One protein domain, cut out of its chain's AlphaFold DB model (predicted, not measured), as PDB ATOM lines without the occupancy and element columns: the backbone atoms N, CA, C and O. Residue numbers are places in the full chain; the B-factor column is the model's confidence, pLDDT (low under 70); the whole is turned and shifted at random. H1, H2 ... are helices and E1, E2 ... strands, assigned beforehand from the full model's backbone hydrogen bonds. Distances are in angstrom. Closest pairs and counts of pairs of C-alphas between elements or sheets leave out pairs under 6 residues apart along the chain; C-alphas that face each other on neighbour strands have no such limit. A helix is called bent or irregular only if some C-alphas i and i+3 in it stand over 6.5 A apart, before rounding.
ATOM      1  N   PHE A  11     168.628 180.246 171.911       93.12
ATOM      2  CA  PHE A  11     169.667 179.535 172.638       93.12
ATOM      3  C   PHE A  11     169.790 180.131 174.040       93.12
ATOM      4  O   PHE A  11     170.012 181.334 174.191       93.12
ATOM      5  N   GLU A  12     169.653 179.295 175.063       92.56
ATOM      6  CA  GLU A  12     169.857 179.689 176.456       92.56
ATOM      7  C   GLU A  12     171.268 179.314 176.913       92.56
ATOM      8  O   GLU A  12     171.727 178.189 176.719       92.56
ATOM      9  N   MET A  13     171.957 180.274 177.525       90.44
ATOM     10  CA  MET A  13     173.335 180.169 178.007       90.44
ATOM     11  C   MET A  13     173.393 180.560 179.486       90.44
ATOM     12  O   MET A  13     172.466 181.200 179.986       90.44
ATOM     13  N   ALA A  14     174.477 180.193 180.181       87.81
ATOM     14  CA  ALA A  14     174.676 180.505 181.605       87.81
ATOM     15  C   ALA A  14     173.438 180.156 182.454       87.81
ATOM     16  O   ALA A  14     172.895 180.976 183.181       87.81
ATOM     17  N   SER A  15     172.924 178.933 182.286       86.88
ATOM     18  CA  SER A  15     171.715 178.453 182.976       86.88
ATOM     19  C   SER A  15     170.446 179.297 182.742       86.88
ATOM     20  O   SER A  15     169.553 179.306 183.585       86.88
ATOM     21  N   GLY A  16     170.351 179.977 181.595       89.44
ATOM     22  CA  GLY A  16     169.198 180.797 181.204       89.44
ATOM     23  C   GLY A  16     169.380 182.297 181.445       89.44
ATOM     24  O   GLY A  16     168.543 183.092 181.009       89.44
ATOM     25  N   ASP A  17     170.489 182.712 182.061       91.31
ATOM     26  CA  ASP A  17     170.779 184.123 182.327       91.31
ATOM     27  C   ASP A  17     171.043 184.930 181.050       91.31
ATOM     28  O   ASP A  17     170.901 186.156 181.051       91.31
ATOM     29  N   ILE A  18     171.391 184.260 179.948       94.25
ATOM     30  CA  ILE A  18     171.551 184.884 178.635       94.25
ATOM     31  C   ILE A  18     170.717 184.126 177.601       94.25
ATOM     32  O   ILE A  18     170.878 182.920 177.425       94.25
ATOM     33  N   SER A  19     169.877 184.854 176.866       95.31
ATOM     34  CA  SER A  19     169.227 184.368 175.647       95.31
ATOM     35  C   SER A  19     169.914 184.933 174.411       95.31
ATOM     36  O   SER A  19     170.180 186.136 174.337       95.31
ATOM     37  N   VAL A  20     170.139 184.076 173.420       95.94
ATOM     38  CA  VAL A  20     170.703 184.435 172.115       95.94
ATOM     39  C   VAL A  20     169.748 183.978 171.018       95.94
ATOM     40  O   VAL A  20     169.234 182.866 171.083       95.94
ATOM     41  N   TRP A  21     169.496 184.818 170.017       95.50
ATOM     42  CA  TRP A  21     168.672 184.457 168.857       95.50
ATOM     43  C   TRP A  21     169.079 185.239 167.607       95.50
ATOM     44  O   TRP A  21     169.836 186.209 167.698       95.50
ATOM     45  N   VAL A  22     168.574 184.818 166.441       93.69
ATOM     46  CA  VAL A  22     168.823 185.481 165.153       93.69
ATOM     47  C   VAL A  22     167.521 186.015 164.561       93.69
ATOM     48  O   VAL A  22     166.590 185.260 164.301       93.69
ATOM     49  N   GLU A  23     167.468 187.325 164.326       91.50
ATOM     50  CA  GLU A  23     166.346 188.009 163.672       91.50
ATOM     51  C   GLU A  23     166.867 189.252 162.933       91.50
ATOM     52  O   GLU A  23     166.965 190.340 163.492       91.50
ATOM     53  N   GLY A  24     167.326 189.086 161.685       89.44
ATOM     54  CA  GLY A  24     168.002 190.160 160.932       89.44
ATOM     55  C   GLY A  24     169.395 190.547 161.465       89.44
ATOM     56  O   GLY A  24     170.084 191.371 160.865       89.44
ATOM     57  N   GLY A  25     169.822 189.929 162.566       92.19
ATOM     58  CA  GLY A  25     171.118 190.059 163.223       92.19
ATOM     59  C   GLY A  25     171.187 189.126 164.433       92.19
ATOM     60  O   GLY A  25     170.194 188.480 164.769       92.19
ATOM     61  N   ILE A  26     172.344 189.047 165.093       95.31
ATOM     62  CA  ILE A  26     172.501 188.261 166.325       95.31
ATOM     63  C   ILE A  26     172.116 189.136 167.516       95.31
ATOM     64  O   ILE A  26     172.728 190.178 167.757       95.31
ATOM     65  N   HIS A  27     171.118 188.698 168.271       95.94
ATOM     66  CA  HIS A  27     170.646 189.366 169.473       95.94
ATOM     67  C   HIS A  27     171.146 188.626 170.709       95.94
ATOM     68  O   HIS A  27     171.109 187.400 170.763       95.94
ATOM     69  N   LEU A  28     171.594 189.381 171.712       95.38
ATOM     70  CA  LEU A  28     171.949 188.868 173.031       95.38
ATOM     71  C   LEU A  28     171.141 189.639 174.070       95.38
ATOM     72  O   LEU A  28     171.163 190.871 174.092       95.38
ATOM     73  N   LYS A  29     170.442 188.918 174.941       93.75
ATOM     74  CA  LYS A  29     169.668 189.494 176.037       93.75
ATOM     75  C   LYS A  29     170.076 188.858 177.350       93.75
ATOM     76  O   LYS A  29     170.053 187.642 177.484       93.75
ATOM     77  N   VAL A  30     170.369 189.707 178.322       93.62
ATOM     78  CA  VAL A  30     170.528 189.305 179.717       93.62
ATOM     79  C   VAL A  30     169.141 189.194 180.361       93.62
ATOM     80  O   VAL A  30     168.335 190.120 180.255       93.62
ATOM     81  N   ASN A  31     168.857 188.065 181.010       90.62
ATOM     82  CA  ASN A  31     167.570 187.742 181.634       90.62
ATOM     83  C   ASN A  31     167.568 187.909 183.160       90.62
ATOM     84  O   ASN A  31     166.651 187.442 183.838       90.62
ATOM     85  N   THR A  32     168.569 188.586 183.717       84.06
ATOM     86  CA  THR A  32     168.649 188.813 185.159       84.06
ATOM     87  C   THR A  32     167.634 189.870 185.599       84.06
ATOM     88  O   THR A  32     167.283 190.797 184.869       84.06
ATOM     89  N   THR A  33     167.123 189.729 186.823       79.81
ATOM     90  CA  THR A  33     166.190 190.699 187.424       79.81
ATOM     91  C   THR A  33     166.899 191.945 187.965       79.81
ATOM     92  O   THR A  33     166.243 192.936 188.295       79.81
ATOM     93  N   GLY A  41     181.976 182.426 183.568       95.38
ATOM     94  CA  GLY A  41     183.201 181.662 183.746       95.38
ATOM     95  C   GLY A  41     183.879 181.379 182.402       95.38
ATOM     96  O   GLY A  41     183.261 181.461 181.341       95.38
ATOM     97  N   GLU A  42     185.149 180.976 182.435       97.12
ATOM     98  CA  GLU A  42     185.947 180.706 181.225       97.12
ATOM     99  C   GLU A  42     185.242 179.753 180.245       97.12
ATOM    100  O   GLU A  42     185.191 180.011 179.042       97.12
ATOM    101  N   ARG A  43     184.641 178.674 180.765       95.75
ATOM    102  CA  ARG A  43     183.900 177.705 179.950       95.75
ATOM    103  C   ARG A  43     182.675 178.333 179.283       95.75
ATOM    104  O   ARG A  43     182.474 178.138 178.093       95.75
ATOM    105  N   GLU A  44     181.881 179.090 180.031       95.44
ATOM    106  CA  GLU A  44     180.649 179.701 179.521       95.44
ATOM    107  C   GLU A  44     180.964 180.804 178.505       95.44
ATOM    108  O   GLU A  44     180.288 180.934 177.486       95.44
ATOM    109  N   ALA A  45     182.041 181.558 178.738       96.81
ATOM    110  CA  ALA A  45     182.554 182.539 177.791       96.81
ATOM    111  C   ALA A  45     183.010 181.874 176.480       96.81
ATOM    112  O   ALA A  45     182.715 182.383 175.395       96.81
ATOM    113  N   LEU A  46     183.690 180.725 176.561       97.75
ATOM    114  CA  LEU A  46     184.093 179.952 175.386       97.75
ATOM    115  C   LEU A  46     182.879 179.422 174.613       97.75
ATOM    116  O   LEU A  46     182.830 179.565 173.390       97.75
ATOM    117  N   GLU A  47     181.900 178.844 175.310       96.25
ATOM    118  CA  GLU A  47     180.662 178.337 174.709       96.25
ATOM    119  C   GLU A  47     179.889 179.463 174.006       96.25
ATOM    120  O   GLU A  47     179.472 179.299 172.857       96.25
ATOM    121  N   LEU A  48     179.769 180.639 174.639       96.06
ATOM    122  CA  LEU A  48     179.134 181.807 174.025       96.06
ATOM    123  C   LEU A  48     179.895 182.257 172.773       96.06
ATOM    124  O   LEU A  48     179.286 182.468 171.728       96.06
ATOM    125  N   GLY A  49     181.224 182.362 172.839       97.06
ATOM    126  CA  GLY A  49     182.040 182.740 171.685       97.06
ATOM    127  C   GLY A  49     181.881 181.775 170.505       97.06
ATOM    128  O   GLY A  49     181.731 182.209 169.361       97.06
ATOM    129  N   GLN A  50     181.855 180.468 170.771       97.31
ATOM    130  CA  GLN A  50     181.635 179.445 169.747       97.31
ATOM    131  C   GLN A  50     180.237 179.533 169.132       97.31
ATOM    132  O   GLN A  50     180.109 179.440 167.907       97.31
ATOM    133  N   LEU A  51     179.205 179.763 169.951       95.75
ATOM    134  CA  LEU A  51     177.843 179.982 169.472       95.75
ATOM    135  C   LEU A  51     177.780 181.202 168.547       95.75
ATOM    136  O   LEU A  51     177.270 181.098 167.436       95.75
ATOM    137  N   LEU A  52     178.359 182.334 168.952       96.38
ATOM    138  CA  LEU A  52     178.360 183.551 168.137       96.38
ATOM    139  C   LEU A  52     179.086 183.351 166.803       96.38
ATOM    140  O   LEU A  52     178.585 183.789 165.771       96.38
ATOM    141  N   ILE A  53     180.226 182.651 166.793       96.81
ATOM    142  CA  ILE A  53     180.950 182.318 165.555       96.81
ATOM    143  C   ILE A  53     180.095 181.456 164.625       96.81
ATOM    144  O   ILE A  53     180.141 181.651 163.409       96.81
ATOM    145  N   ARG A  54     179.350 180.492 165.178       95.00
ATOM    146  CA  ARG A  54     178.437 179.649 164.406       95.00
ATOM    147  C   ARG A  54     177.321 180.492 163.788       95.00
ATOM    148  O   ARG A  54     177.167 180.453 162.575       95.00
ATOM    149  N   LEU A  55     176.617 181.284 164.599       93.81
ATOM    150  CA  LEU A  55     175.475 182.090 164.150       93.81
ATOM    151  C   LEU A  55     175.868 183.170 163.131       93.81
ATOM    152  O   LEU A  55     175.086 183.485 162.250       93.81
ATOM    153  N   ALA A  56     177.085 183.723 163.200       92.94
ATOM    154  CA  ALA A  56     177.544 184.725 162.228       92.94
ATOM    155  C   ALA A  56     177.870 184.154 160.833       92.94
ATOM    156  O   ALA A  56     178.227 184.917 159.934       92.94
ATOM    157  N   ARG A  57     177.846 182.827 160.670       90.00
ATOM    158  CA  ARG A  57     178.168 182.131 159.415       90.00
ATOM    159  C   ARG A  57     176.955 181.476 158.754       90.00
ATOM    160  O   ARG A  57     177.129 180.900 157.680       90.00
TER     161      ARG A  57
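AT A GLANCE: This is residues 11 to 33 and 41 to 57 of the 58 residues of an uncharacterized protein of Pseudoduganella eburnea (UniProt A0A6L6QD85). A small antiparallel sheet of three strands, E1, E2 and E3, has one helix, H1, laid over one face and running along the strands, while its other face is bare. The sheet is a meander, each strand the antiparallel neighbour of the one before, and with H1 it makes two layers, a helix layer on one face of a sheet. The printed part has 40 residues, with three named strands and then one named helix along the chain, E1 E2 E3 H1; the sheet's order is E1 - E2 - E3, and the class is mixed, helices and strands. The whole is compact, with a radius of gyration of the C-alphas of 10.1 A, and flat in outline, spanning 26 by 23 by 10 A.

IN THESE COORDINATES: The inner strand E2 holds residues 18 to 22 and is 13.8 A long from first to last C-alpha. The edge strand E3, residues 26 to 30, is 13.6 A long and ends at C-alpha 30, at (170.528, 189.305, 179.717). The other edge strand, E1, is short, residues 11 to 13, 6.5 A from C-alpha 11 at (169.667, 179.535, 172.638) to C-alpha 13. The helix H1, residues 42 to 55, is 20.1 A long and ends at C-alpha 55, at (175.475, 182.090, 164.150).

HOW THE PARTS SIT: E2 and E3 form a hairpin, antiparallel at 161 degrees between their directions; N 19 and O 29 are 2.9 A apart and N 21 and O 27 are 3.1 A apart, within hydrogen-bond range. E1 and E2 form a hairpin too, antiparallel at 155 degrees, with N 11 and O 20 at 2.8 A and N 13 and O 18 at 2.9 A, within hydrogen-bond range. The edge strands E1 and E3 are apart. H1 is on the sheet at a height over the sheet of 10.2 A. It lies over E2 and runs along the strands, at 1 degrees to E2 on the local plane. The closest C-alphas of H1 and E1 are those of Leu 48 and Met 13, 7.2 A apart. Leu 55 of H1 has its C-alpha 7.5 A from that of Val 22, the closest pair with E2, and 7.2 A from that of Ile 26, the closest pair with E3. In H1 every O i to N i+4 pair is within hydrogen-bond range, and the helix is not bent.

THE WHOLE: The two C-alphas farthest apart, those of Thr 33 and Arg 57, are 31.6 A from each other. Residues 34 to 40 are cut out and not printed, and C-alphas 33 and 41 stand 19.6 A apart across the cut, on the link from E3 to H1. The links E1 to E2 and E2 to E3 are tight. The mean pLDDT of the printed part is 93.3, and no printed residue is under 70.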